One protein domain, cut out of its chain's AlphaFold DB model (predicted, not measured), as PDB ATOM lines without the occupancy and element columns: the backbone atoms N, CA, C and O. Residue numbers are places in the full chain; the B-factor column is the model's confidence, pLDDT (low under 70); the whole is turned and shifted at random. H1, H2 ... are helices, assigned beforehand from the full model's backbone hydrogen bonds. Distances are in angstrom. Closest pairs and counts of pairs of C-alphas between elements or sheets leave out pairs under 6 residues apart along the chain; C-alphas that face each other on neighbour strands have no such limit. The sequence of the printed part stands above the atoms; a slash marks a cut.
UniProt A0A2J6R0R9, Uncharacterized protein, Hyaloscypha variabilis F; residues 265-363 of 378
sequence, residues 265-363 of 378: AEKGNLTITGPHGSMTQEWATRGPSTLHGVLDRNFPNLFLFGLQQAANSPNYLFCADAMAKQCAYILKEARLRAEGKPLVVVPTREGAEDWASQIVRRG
ATOM      1  N   ALA A 265     305.650 293.149 336.716       91.94
ATOM      2  CA  ALA A 265     306.961 293.207 337.356       91.94
ATOM      3  C   ALA A 265     308.042 293.731 336.394       91.94
ATOM      4  O   ALA A 265     308.663 294.760 336.662       91.94
ATOM      5  N   GLU A 266     308.173 293.120 335.215       90.62
ATOM      6  CA  GLU A 266     309.138 293.538 334.185       90.62
ATOM      7  C   GLU A 266     308.880 294.969 333.706       90.62
ATOM      8  O   GLU A 266     309.808 295.762 333.541       90.62
ATOM      9  N   LYS A 267     307.606 295.344 333.542       88.88
ATOM     10  CA  LYS A 267     307.229 296.722 333.200       88.88
ATOM     11  C   LYS A 267     307.601 297.713 334.293       88.88
ATOM     12  O   LYS A 267     307.868 298.864 333.975       88.88
ATOM     13  N   GLY A 268     307.628 297.296 335.552       89.12
ATOM     14  CA  GLY A 268     308.041 298.133 336.676       89.12
ATOM     15  C   GLY A 268     309.550 298.218 336.898       89.12
ATOM     16  O   GLY A 268     309.958 299.014 337.731       89.12
ATOM     17  N   ASN A 269     310.368 297.437 336.185       89.69
ATOM     18  CA  ASN A 269     311.753 297.139 336.577       89.69
ATOM     19  C   ASN A 269     311.878 296.483 337.961       89.69
ATOM     20  O   ASN A 269     312.774 296.814 338.737       89.69
ATOM     21  N   LEU A 270     310.936 295.614 338.316       91.81
ATOM     22  CA  LEU A 270     310.829 295.067 339.663       91.81
ATOM     23  C   LEU A 270     310.831 293.546 339.622       91.81
ATOM     24  O   LEU A 270     310.363 292.930 338.665       91.81
ATOM     25  N   THR A 271     311.277 292.947 340.719       94.94
ATOM     26  CA  THR A 271     310.993 291.548 341.035       94.94
ATOM     27  C   THR A 271     309.810 291.519 341.990       94.94
ATOM     28  O   THR A 271     309.883 292.055 343.092       94.94
ATOM     29  N   ILE A 272     308.702 290.915 341.561       95.75
ATOM     30  CA  ILE A 272     307.546 290.658 342.423       95.75
ATOM     31  C   ILE A 272     307.552 289.175 342.776       95.75
ATOM     32  O   ILE A 272     307.493 288.341 341.872       95.75
ATOM     33  N   THR A 273     307.582 288.864 344.070       96.50
ATOM     34  CA  THR A 273     307.600 287.492 344.592       96.50
ATOM     35  C   THR A 273     306.331 287.218 345.389       96.50
ATOM     36  O   THR A 273     305.914 288.036 346.205       96.50
ATOM     37  N   GLY A 274     305.716 286.072 345.121       93.62
ATOM     38  CA  GLY A 274     304.570 285.529 345.840       93.62
ATOM     39  C   GLY A 274     304.928 284.196 346.507       93.62
ATOM     40  O   GLY A 274     306.085 283.775 346.459       93.62
ATOM     41  N   PRO A 275     303.951 283.496 347.105       90.88
ATOM     42  CA  PRO A 275     304.191 282.253 347.847       90.88
ATOM     43  C   PRO A 275     304.810 281.104 347.035       90.88
ATOM     44  O   PRO A 275     305.387 280.192 347.619       90.88
ATOM     45  N   HIS A 276     304.673 281.124 345.706       88.44
ATOM     46  CA  HIS A 276     305.097 280.032 344.818       88.44
ATOM     47  C   HIS A 276     306.258 280.401 343.885       88.44
ATOM     48  O   HIS A 276     306.750 279.549 343.153       88.44
ATOM     49  N   GLY A 277     306.742 281.645 343.946       92.69
ATOM     50  CA  GLY A 277     307.825 282.123 343.093       92.69
ATOM     51  C   GLY A 277     307.622 283.557 342.623       92.69
ATOM     52  O   GLY A 277     306.799 284.309 343.156       92.69
ATOM     53  N   SER A 278     308.404 283.957 341.622       96.50
ATOM     54  CA  SER A 278     308.292 285.292 341.034       96.50
ATOM     55  C   SER A 278     307.154 285.386 340.013       96.50
ATOM     56  O   SER A 278     306.866 284.431 339.294       96.50
ATOM     57  N   MET A 279     306.550 286.570 339.879       95.50
ATOM     58  CA  MET A 279     305.533 286.863 338.856       95.50
ATOM     59  C   MET A 279     306.025 286.560 337.448       95.50
ATOM     60  O   MET A 279     305.274 286.009 336.650       95.50
ATOM     61  N   THR A 280     307.284 286.878 337.153       94.69
ATOM     62  CA  THR A 280     307.890 286.590 335.853       94.69
ATOM     63  C   THR A 280     307.883 285.093 335.549       94.69
ATOM     64  O   THR A 280     307.463 284.705 334.464       94.69
ATOM     65  N   GLN A 281     308.276 284.243 336.502       94.25
ATOM     66  CA  GLN A 281     308.279 282.787 336.320       94.25
ATOM     67  C   GLN A 281     306.860 282.205 336.256       94.25
ATOM     68  O   GLN A 281     306.556 281.409 335.367       94.25
ATOM     69  N   GLU A 282     305.976 282.623 337.164       93.25
ATOM     70  CA  GLU A 282     304.585 282.154 337.208       93.25
ATOM     71  C   GLU A 282     303.841 282.490 335.909       93.25
ATOM     72  O   GLU A 282     303.226 281.622 335.292       93.25
ATOM     73  N   TRP A 283     303.948 283.730 335.426       92.31
ATOM     74  CA  TRP A 283     303.275 284.134 334.192       92.31
ATOM     75  C   TRP A 283     303.915 283.534 332.940       92.31
ATOM     76  O   TRP A 283     303.199 283.258 331.982       92.31
ATOM     77  N   ALA A 284     305.231 283.301 332.929       91.06
ATOM     78  CA  ALA A 284     305.890 282.622 331.814       91.06
ATOM     79  C   ALA A 284     305.448 281.155 331.679       91.06
ATOM     80  O   ALA A 284     305.388 280.634 330.569       91.06
ATOM     81  N   THR A 285     305.133 280.494 332.795       88.62
ATOM     82  CA  THR A 285     304.761 279.071 332.810       88.62
ATOM     83  C   THR A 285     303.260 278.840 332.661       88.62
ATOM     84  O   THR A 285     302.858 277.891 331.994       88.62
ATOM     85  N   ARG A 286     302.424 279.682 333.277       85.50
ATOM     86  CA  ARG A 286     300.968 279.462 333.385       85.50
ATOM     87  C   ARG A 286     300.122 280.574 332.769       85.50
ATOM     88  O   ARG A 286     298.906 280.432 332.678       85.50
ATOM     89  N   GLY A 287     300.747 281.668 332.344       89.12
ATOM     90  CA  GLY A 287     300.045 282.886 331.958       89.12
ATOM     91  C   GLY A 287     299.472 283.658 333.158       89.12
ATOM     92  O   GLY A 287     299.612 283.241 334.311       89.12
ATOM     93  N   PRO A 288     298.840 284.818 332.905       90.81
ATOM     94  CA  PRO A 288     298.193 285.607 333.948       90.81
ATOM     95  C   PRO A 288     296.978 284.875 334.539       90.81
ATOM     96  O   PRO A 288     296.112 284.400 333.801       90.81
ATOM     97  N   SER A 289     296.876 284.841 335.871       91.31
ATOM     98  CA  SER A 289     295.739 284.259 336.601       91.31
ATOM     99  C   SER A 289     295.058 285.344 337.427       91.31
ATOM    100  O   SER A 289     295.194 285.420 338.651       91.31
ATOM    101  N   THR A 290     294.368 286.248 336.730       94.38
ATOM    102  CA  THR A 290     293.780 287.432 337.355       94.38
ATOM    103  C   THR A 290     292.266 287.347 337.485       94.38
ATOM    104  O   THR A 290     291.604 286.631 336.742       94.38
ATOM    105  N   LEU A 291     291.710 288.147 338.392       94.94
ATOM    106  CA  LEU A 291     290.297 288.506 338.397       94.94
ATOM    107  C   LEU A 291     290.152 289.958 337.937       94.94
ATOM    108  O   LEU A 291     290.705 290.874 338.551       94.94
ATOM    109  N   HIS A 292     289.424 290.158 336.837       93.12
ATOM    110  CA  HIS A 292     289.196 291.462 336.198       93.12
ATOM    111  C   HIS A 292     290.487 292.218 335.813       93.12
ATOM    112  O   HIS A 292     290.454 293.434 335.625       93.12
ATOM    113  N   GLY A 293     291.636 291.531 335.740       92.69
ATOM    114  CA  GLY A 293     292.937 292.149 335.468       92.69
ATOM    115  C   GLY A 293     293.504 293.011 336.605       92.69
ATOM    116  O   GLY A 293     294.544 293.642 336.421       92.69
ATOM    117  N   VAL A 294     292.841 293.065 337.770       95.06
ATOM    118  CA  VAL A 294     293.210 293.960 338.886       95.06
ATOM    119  C   VAL A 294     293.813 293.242 340.088       95.06
ATOM    120  O   VAL A 294     294.439 293.889 340.920       95.06
ATOM    121  N   LEU A 295     293.645 291.929 340.199       95.44
ATOM    122  CA  LEU A 295     294.239 291.098 341.245       95.44
ATOM    123  C   LEU A 295     294.693 289.790 340.624       95.44
ATOM    124  O   LEU A 295     293.930 289.201 339.865       95.44
ATOM    125  N   ASP A 296     295.890 289.330 340.970       94.94
ATOM    126  CA  ASP A 296     296.395 288.021 340.564       94.94
ATOM    127  C   ASP A 296     296.330 287.047 341.743       94.94
ATOM    128  O   ASP A 296     296.662 287.396 342.878       94.94
ATOM    129  N   ARG A 297     295.884 285.819 341.477       94.31
ATOM    130  CA  ARG A 297     295.706 284.784 342.498       94.31
ATOM    131  C   ARG A 297     297.009 284.389 343.197       94.31
ATOM    132  O   ARG A 297     296.982 284.028 344.370       94.31
ATOM    133  N   ASN A 298     298.141 284.469 342.509       94.44
ATOM    134  CA  ASN A 298     299.433 284.062 343.057       94.44
ATOM    135  C   ASN A 298     300.132 285.194 343.830       94.44
ATOM    136  O   ASN A 298     301.180 284.968 344.435       94.44
ATOM    137  N   PHE A 299     299.552 286.400 343.847       96.31
ATOM    138  CA  PHE A 299     300.125 287.588 344.486       96.31
ATOM    139  C   PHE A 299     299.074 288.292 345.361       96.31
ATOM    140  O   PHE A 299     298.506 289.313 344.960       96.31
ATOM    141  N   PRO A 300     298.787 287.761 346.567       95.44
ATOM    142  CA  PRO A 300     297.777 288.323 347.458       95.44
ATOM    143  C   PRO A 300     298.064 289.784 347.823       95.44
ATOM    144  O   PRO A 300     299.219 290.188 347.946       95.44
ATOM    145  N   ASN A 301     297.010 290.580 348.018       95.81
ATOM    146  CA  ASN A 301     297.069 292.020 348.316       95.81
ATOM    147  C   ASN A 301     297.763 292.898 347.249       95.81
ATOM    148  O   ASN A 301     297.843 294.118 347.424       95.81
ATOM    149  N   LEU A 302     298.218 292.335 346.123       95.62
ATOM    150  CA  LEU A 302     298.817 293.096 345.031       95.62
ATOM    151  C   LEU A 302     297.763 293.505 344.000       95.62
ATOM    152  O   LEU A 302     297.390 292.734 343.117       95.62
ATOM    153  N   PHE A 303     297.347 294.768 344.059       95.25
ATOM    154  CA  PHE A 303     296.488 295.345 343.028       95.25
ATOM    155  C   PHE A 303     297.296 295.724 341.787       95.25
ATOM    156  O   PHE A 303     298.281 296.468 341.867       95.25
ATOM    157  N   LEU A 304     296.862 295.239 340.632       92.06
ATOM    158  CA  LEU A 304     297.503 295.426 339.340       92.06
ATOM    159  C   LEU A 304     296.798 296.493 338.510       92.06
ATOM    160  O   LEU A 304     295.592 296.717 338.602       92.06
ATOM    161  N   PHE A 305     297.594 297.142 337.673       87.50
ATOM    162  CA  PHE A 305     297.131 298.088 336.680       87.50
ATOM    163  C   PHE A 305     297.843 297.800 335.364       87.50
ATOM    164  O   PHE A 305     299.074 297.789 335.302       87.50
ATOM    165  N   GLY A 306     297.082 297.548 334.307       82.50
ATOM    166  CA  GLY A 306     297.641 297.123 333.036       82.50
ATOM    167  C   GLY A 306     296.573 296.616 332.084       82.50
ATOM    168  O   GLY A 306     295.384 296.724 332.348       82.50
ATOM    169  N   LEU A 307     297.031 296.087 330.952       82.81
ATOM    170  CA  LEU A 307     296.159 295.660 329.855       82.81
ATOM    171  C   LEU A 307     295.855 294.157 329.872       82.81
ATOM    172  O   LEU A 307     294.993 293.696 329.132       82.81
ATOM    173  N   GLN A 308     296.583 293.390 330.684       86.81
ATOM    174  CA  GLN A 308     296.496 291.932 330.696       86.81
ATOM    175  C   GLN A 308     295.214 291.492 331.390       86.81
ATOM    176  O   GLN A 308     294.966 291.893 332.525       86.81
ATOM    177  N   GLN A 309     294.399 290.702 330.683       88.25
ATOM    178  CA  GLN A 309     293.064 290.283 331.126       88.25
ATOM    179  C   GLN A 309     292.184 291.459 331.611       88.25
ATOM    180  O   GLN A 309     291.341 291.296 332.491       88.25
ATOM    181  N   ALA A 310     292.394 292.648 331.042       86.38
ATOM    182  CA  ALA A 310     291.736 293.898 331.410       86.38
ATOM    183  C   ALA A 310     291.285 294.648 330.148       86.38
ATOM    184  O   ALA A 310     291.171 294.051 329.081       86.38
ATOM    185  N   ALA A 311     291.042 295.957 330.273       78.12
ATOM    186  CA  ALA A 311     290.664 296.819 329.167       78.12
ATOM    187  C   ALA A 311     291.635 297.990 328.912       78.12
ATOM    188  O   ALA A 311     292.494 298.315 329.721       78.12
ATOM    189  N   ASN A 312     291.496 298.624 327.754       81.25
ATOM    190  CA  ASN A 312     292.271 299.699 327.152       81.25
ATOM    191  C   ASN A 312     291.337 300.517 326.248       81.25
ATOM    192  O   ASN A 312     290.220 300.133 325.917       81.25
ATOM    193  N   SER A 313     291.767 301.726 325.943       86.62
ATOM    194  CA  SER A 313     290.982 302.703 325.218       86.62
ATOM    195  C   SER A 313     291.933 303.733 324.618       86.62
ATOM    196  O   SER A 313     292.974 304.019 325.220       86.62
ATOM    197  N   PRO A 314     291.576 304.366 323.484       88.44
ATOM    198  CA  PRO A 314     292.256 305.570 323.019       88.44
ATOM    199  C   PRO A 314     292.344 306.660 324.096       88.44
ATOM    200  O   PRO A 314     293.330 307.396 324.150       88.44
ATOM    201  N   ASN A 315     291.339 306.730 324.975       91.56
ATOM    202  CA  ASN A 315     291.355 307.532 326.187       91.56
ATOM    203  C   ASN A 315     291.762 306.667 327.389       91.56
ATOM    204  O   ASN A 315     290.925 306.099 328.090       91.56
ATOM    205  N   TYR A 316     293.063 306.615 327.662       88.12
ATOM    206  CA  TYR A 316     293.609 305.787 328.735       88.12
ATOM    207  C   TYR A 316     293.101 306.164 330.139       88.12
ATOM    208  O   TYR A 316     293.004 305.300 331.010       88.12
ATOM    209  N   LEU A 317     292.706 307.428 330.359       86.75
ATOM    210  CA  LEU A 317     292.141 307.873 331.641       86.75
ATOM    211  C   LEU A 317     290.818 307.176 331.965       86.75
ATOM    212  O   LEU A 317     290.523 306.955 333.135       86.75
ATOM    213  N   PHE A 318     290.044 306.786 330.948       89.31
ATOM    214  CA  PHE A 318     288.815 306.023 331.154       89.31
ATOM    215  C   PHE A 318     289.102 304.663 331.798       89.31
ATOM    216  O   PHE A 318     288.471 304.296 332.789       89.31
ATOM    217  N   CYS A 319     290.090 303.941 331.265       87.88
ATOM    218  CA  CYS A 319     290.534 302.668 331.825       87.88
ATOM    219  C   CYS A 319     291.110 302.870 333.225       87.88
ATOM    220  O   CYS A 319     290.805 302.095 334.129       87.88
ATOM    221  N   ALA A 320     291.875 303.949 333.415       88.56
ATOM    222  CA  ALA A 320     292.470 304.260 334.700       88.56
ATOM    223  C   ALA A 320     291.435 304.458 335.808       88.56
ATOM    224  O   ALA A 320     291.523 303.838 336.865       88.56
ATOM    225  N   ASP A 321     290.426 305.278 335.530       90.38
ATOM    226  CA  ASP A 321     289.317 305.565 336.433       90.38
ATOM    227  C   ASP A 321     288.501 304.297 336.747       90.38
ATOM    228  O   ASP A 321     288.252 303.992 337.915       90.38
ATOM    229  N   ALA A 322     288.144 303.502 335.730       90.06
ATOM    230  CA  ALA A 322     287.392 302.262 335.927       90.06
ATOM    231  C   ALA A 322     288.146 301.249 336.810       90.06
ATOM    232  O   ALA A 322     287.581 300.727 337.773       90.06
ATOM    233  N   MET A 323     289.431 301.011 336.529       91.62
ATOM    234  CA  MET A 323     290.250 300.080 337.311       91.62
ATOM    235  C   MET A 323     290.488 300.590 338.734       91.62
ATOM    236  O   MET A 323     290.360 299.822 339.683       91.62
ATOM    237  N   ALA A 324     290.770 301.886 338.910       93.06
ATOM    238  CA  ALA A 324     290.968 302.472 340.235       93.06
ATOM    239  C   ALA A 324     289.723 302.312 341.121       93.06
ATOM    240  O   ALA A 324     289.840 301.930 342.285       93.06
ATOM    241  N   LYS A 325     288.526 302.530 340.560       93.94
ATOM    242  CA  LYS A 325     287.257 302.315 341.270       93.94
ATOM    243  C   LYS A 325     287.028 300.855 341.627       93.94
ATOM    244  O   LYS A 325     286.610 300.583 342.749       93.94
ATOM    245  N   GLN A 326     287.339 299.931 340.720       94.75
ATOM    246  CA  GLN A 326     287.240 298.499 340.993       94.75
ATOM    247  C   GLN A 326     288.168 298.089 342.146       94.75
ATOM    248  O   GLN A 326     287.725 297.430 343.086       94.75
ATOM    249  N   CYS A 327     289.431 298.524 342.122       95.25
ATOM    250  CA  CYS A 327     290.387 298.265 343.201       95.25
ATOM    251  C   CYS A 327     289.916 298.861 344.535       95.25
ATOM    252  O   CYS A 327     289.935 298.178 345.558       95.25
ATOM    253  N   ALA A 328     289.455 300.117 344.526       96.25
ATOM    254  CA  ALA A 328     288.961 300.798 345.720       96.25
ATOM    255  C   ALA A 328     287.719 300.111 346.305       96.25
ATOM    256  O   ALA A 328     287.629 299.953 347.521       96.25
ATOM    257  N   TYR A 329     286.792 299.667 345.453       97.50
ATOM    258  CA  TYR A 329     285.615 298.908 345.868       97.50
ATOM    259  C   TYR A 329     286.010 297.588 346.535       97.50
ATOM    260  O   TYR A 329     285.597 297.332 347.663       97.50
ATOM    261  N   ILE A 330     286.870 296.790 345.892       96.69
ATOM    262  CA  ILE A 330     287.330 295.510 346.448       96.69
ATOM    263  C   ILE A 330     287.995 295.718 347.812       96.69
ATOM    264  O   ILE A 330     287.669 295.019 348.770       96.69
ATOM    265  N   LEU A 331     288.899 296.697 347.920       95.75
ATOM    266  CA  LEU A 331     289.594 296.980 349.172       95.75
ATOM    267  C   LEU A 331     288.635 297.476 350.263       95.75
ATOM    268  O   LEU A 331     288.758 297.057 351.413       95.75
ATOM    269  N   LYS A 332     287.674 298.342 349.920       97.75
ATOM    270  CA  LYS A 332     286.648 298.822 350.855       97.75
ATOM    271  C   LYS A 332     285.841 297.653 351.418       97.75
ATOM    272  O   LYS A 332     285.757 297.515 352.635       97.75
ATOM    273  N   GLU A 333     285.293 296.804 350.554       97.94
ATOM    274  CA  GLU A 333     284.475 295.659 350.967       97.94
ATOM    275  C   GLU A 333     285.282 294.643 351.784       97.94
ATOM    276  O   GLU A 333     284.801 294.134 352.795       97.94
ATOM    277  N   ALA A 334     286.535 294.385 351.398       97.00
ATOM    278  CA  ALA A 334     287.422 293.512 352.158       97.00
ATOM    279  C   ALA A 334     287.692 294.056 353.568       97.00
ATOM    280  O   ALA A 334     287.629 293.306 354.538       97.00
ATOM    281  N   ARG A 335     287.940 295.367 353.703       97.25
ATOM    282  CA  ARG A 335     288.144 296.014 355.009       97.25
ATOM    283  C   ARG A 335     286.895 295.984 355.882       97.25
ATOM    284  O   ARG A 335     287.028 295.758 357.080       97.25
ATOM    285  N   LEU A 336     285.714 296.201 355.300       97.75
ATOM    286  CA  LEU A 336     284.445 296.121 356.028       97.75
ATOM    287  C   LEU A 336     284.223 294.711 356.586       97.75
ATOM    288  O   LEU A 336     283.944 294.570 357.769       97.75
ATOM    289  N   ARG A 337     284.436 293.672 355.768       97.38
ATOM    290  CA  ARG A 337     284.289 292.265 356.184       97.38
ATOM    291  C   ARG A 337     285.362 291.794 357.162       97.38
ATOM    292  O   ARG A 337     285.128 290.858 357.917       97.38
ATOM    293  N   ALA A 338     286.544 292.403 357.127       97.50
ATOM    294  CA  ALA A 338     287.620 292.073 358.051       97.50
ATOM    295  C   ALA A 338     287.377 292.619 359.468       97.50
ATOM    296  O   ALA A 338     288.008 292.134 360.402       97.50
ATOM    297  N   GLU A 339     286.501 293.618 359.639       96.69
ATOM    298  CA  GLU A 339     286.141 294.188 360.949       96.69
ATOM    299  C   GLU A 339     287.373 294.578 361.796       96.69
ATOM    300  O   GLU A 339     287.468 294.288 362.986       96.69
ATOM    301  N   GLY A 340     288.371 295.202 361.160       93.81
ATOM    302  CA  GLY A 340     289.615 295.629 361.817       93.81
ATOM    303  C   GLY A 340     290.671 294.531 362.006       93.81
ATOM    304  O   GLY A 340     291.768 294.830 362.476       93.81
ATOM    305  N   LYS A 341     290.394 293.286 361.604       97.06
ATOM    306  CA  LYS A 341     291.371 292.187 361.619       97.06
ATOM    307  C   LYS A 341     292.346 292.292 360.433       97.06
ATOM    308  O   LYS A 341     291.989 292.856 359.392       97.06
ATOM    309  N   PRO A 342     293.565 291.729 360.545       96.50
ATOM    310  CA  PRO A 342     294.443 291.532 359.395       96.50
ATOM    311  C   PRO A 342     293.715 290.778 358.278       96.50
ATOM    312  O   PRO A 342     292.968 289.837 358.545       96.50
ATOM    313  N   LEU A 343     293.933 291.190 357.029       96.19
ATOM    314  CA  LEU A 343     293.205 290.656 355.881       96.19
ATOM    315  C   LEU A 343     294.133 290.316 354.717       96.19
ATOM    316  O   LEU A 343     295.146 290.977 354.469       96.19
ATOM    317  N   VAL A 344     293.726 289.294 353.973       96.31
ATOM    318  CA  VAL A 344     294.339 288.879 352.714       96.31
ATOM    319  C   VAL A 344     293.250 288.898 351.650       96.31
ATOM    320  O   VAL A 344     292.233 288.224 351.778       96.31
ATOM    321  N   VAL A 345     293.463 289.685 350.602       96.69
ATOM    322  CA  VAL A 345     292.615 289.737 349.414       96.69
ATOM    323  C   VAL A 345     293.312 288.968 348.309       96.69
ATOM    324  O   VAL A 345     294.393 289.346 347.853       96.69
ATOM    325  N   VAL A 346     292.672 287.894 347.867       96.00
ATOM    326  CA  VAL A 346     293.135 287.074 346.754       96.00
ATOM    327  C   VAL A 346     291.920 286.505 346.017       96.00
ATOM    328  O   VAL A 346     290.947 286.117 346.669       96.00
ATOM    329  N   PRO A 347     291.921 286.473 344.676       96.19
ATOM    330  CA  PRO A 347     290.906 285.750 343.919       96.19
ATOM    331  C   PRO A 347     290.864 284.261 344.287       96.19
ATOM    332  O   PRO A 347     291.905 283.642 344.518       96.19
ATOM    333  N   THR A 348     289.671 283.658 344.282       96.06
ATOM    334  CA  THR A 348     289.565 282.193 344.336       96.06
ATOM    335  C   THR A 348     290.083 281.572 343.039       96.06
ATOM    336  O   THR A 348     290.264 282.256 342.025       96.06
ATOM    337  N   ARG A 349     290.310 280.253 343.063       94.31
ATOM    338  CA  ARG A 349     290.633 279.489 341.855       94.31
ATOM    339  C   ARG A 349     289.571 279.670 340.787       94.31
ATOM    340  O   ARG A 349     289.908 280.076 339.680       94.31
ATOM    341  N   GLU A 350     288.319 279.390 341.150       96.62
ATOM    342  CA  GLU A 350     287.228 279.398 340.186       96.62
ATOM    343  C   GLU A 350     287.045 280.795 339.595       96.62
ATOM    344  O   GLU A 350     286.867 280.918 338.392       96.62
ATOM    345  N   GLY A 351     287.174 281.857 340.401       96.12
ATOM    346  CA  GLY A 351     287.024 283.229 339.915       96.12
ATOM    347  C   GLY A 351     288.090 283.638 338.894       96.12
ATOM    348  O   GLY A 351     287.771 284.281 337.895       96.12
ATOM    349  N   ALA A 352     289.354 283.264 339.118       94.56
ATOM    350  CA  ALA A 352     290.431 283.573 338.176       94.56
ATOM    351  C   ALA A 352     290.355 282.715 336.896       94.56
ATOM    352  O   ALA A 352     290.588 283.222 335.798       94.56
ATOM    353  N   GLU A 353     290.009 281.430 337.017       93.56
ATOM    354  CA  GLU A 353     289.866 280.514 335.872       93.56
ATOM    355  C   GLU A 353     288.624 280.830 335.024       93.56
ATOM    356  O   GLU A 353     288.703 280.806 333.792       93.56
ATOM    357  N   ASP A 354     287.502 281.202 335.648       95.06
ATOM    358  CA  ASP A 354     286.319 281.700 334.941       95.06
ATOM    359  C   ASP A 354     286.653 282.984 334.175       95.06
ATOM    360  O   ASP A 354     286.394 283.078 332.974       95.06
ATOM    361  N   TRP A 355     287.326 283.945 334.819       94.25
ATOM    362  CA  TRP A 355     287.739 285.177 334.146       94.25
ATOM    363  C   TRP A 355     288.665 284.906 332.955       94.25
ATOM    364  O   TRP A 355     288.458 285.455 331.870       94.25
ATOM    365  N   ALA A 356     289.651 284.021 333.117       90.69
ATOM    366  CA  ALA A 356     290.521 283.597 332.025       90.69
ATOM    367  C   ALA A 356     289.728 282.936 330.883       90.69
ATOM    368  O   ALA A 356     289.962 283.243 329.715       90.69
ATOM    369  N   SER A 357     288.738 282.099 331.200       89.31
ATOM    370  CA  SER A 357     287.859 281.464 330.210       89.31
ATOM    371  C   SER A 357     287.016 282.494 329.456       89.31
ATOM    372  O   SER A 357     286.882 282.424 328.232       89.31
ATOM    373  N   GLN A 358     286.507 283.514 330.155       87.81
ATOM    374  CA  GLN A 358     285.833 284.647 329.524       87.81
ATOM    375  C   GLN A 358     286.778 285.432 328.609       87.81
ATOM    376  O   GLN A 358     286.353 285.857 327.535       87.81
ATOM    377  N   ILE A 359     288.044 285.617 328.998       85.19
ATOM    378  CA  ILE A 359     289.068 286.257 328.164       85.19
ATOM    379  C   ILE A 359     289.336 285.439 326.898       85.19
ATOM    380  O   ILE A 359     289.321 286.011 325.811       85.19
ATOM    381  N   VAL A 360     289.521 284.122 327.010       83.44
ATOM    382  CA  VAL A 360     289.772 283.236 325.860       83.44
ATOM    383  C   VAL A 360     288.576 283.222 324.917       83.44
ATOM    384  O   VAL A 360     288.744 283.509 323.739       83.44
ATOM    385  N   ARG A 361     287.350 283.052 325.432       78.44
ATOM    386  CA  ARG A 361     286.114 283.179 324.633       78.44
ATOM    387  C   ARG A 361     286.008 284.547 323.955       78.44
ATOM    388  O   ARG A 361     285.279 284.720 322.975       78.44
ATOM    389  N   ARG A 362     286.673 285.565 324.512       75.25
ATOM    390  CA  ARG A 362     286.709 286.908 323.944       75.25
ATOM    391  C   ARG A 362     287.820 287.123 322.913       75.25
ATOM    392  O   ARG A 362     287.625 287.996 322.068       75.25
ATOM    393  N   GLY A 363     288.905 286.357 322.944       65.94
ATOM    394  CA  GLY A 363     289.919 286.326 321.893       65.94
ATOM    395  C   GLY A 363     289.395 285.600 320.654       65.94
ATOM    396  O   GLY A 363     288.698 284.602 320.771       65.94
TER     397      GLY A 363
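This is residues 265 to 363 of the 378 residues of an uncharacterized protein of Hyaloscypha variabilis F (UniProt A0A2J6R0R9). Three helices stand round a core of loops: the long H3 along one side, H4 on another and H2 on a third, with residues 288 to 304 winding through the middle between them. The tiny H1 sits by the start of H2, and both ends of H3 stick out, with residues 313 to 318 and 336 to 342 standing free. The printed part has 99 residues with four named helices, in the order H1, H2, H3, H4, and no named strand; the class is all helix, though under half of the residues, 49, are in named elements. The whole is compact, with a radius of gyration of the C-alphas of 13.9 A, and spans 39 by 33 by 30 A.

H1 is residues 265 to 268, from C-alpha 265 at (306.961, 293.207, 337.356). H2 is residues 279 to 286, 10.3 A long. H3, residues 316 to 338, is the longest at 32.9 A and begins at C-alpha 316, (293.609, 305.787, 328.735). H4, residues 349 to 362, is 19.8 A long and ends at C-alpha 362, (286.709, 286.908, 323.944).

H1 and H2 only just touch, with 3 pairs of C-alphas within 8 A; the closest are those of Ala 265 and Met 279, 6.7 A apart. H3 and H4 touch no helix. Residues 273 to 274 pair with 277 to 278, antiparallel, and residues 290 to 291 with 295 to 296, also antiparallel. In H2, H3 and H4 every O i to N i+4 pair is within hydrogen-bond range; H1 is too short for such a pair.

The C-alphas farthest apart are those of Gly 340 and Gly 363, 41.0 A. The printed part has no cut. The link from H2 to H3, 29 residues, is long. The mean pLDDT of the printed part is 91.9, and residue 363 is under 70.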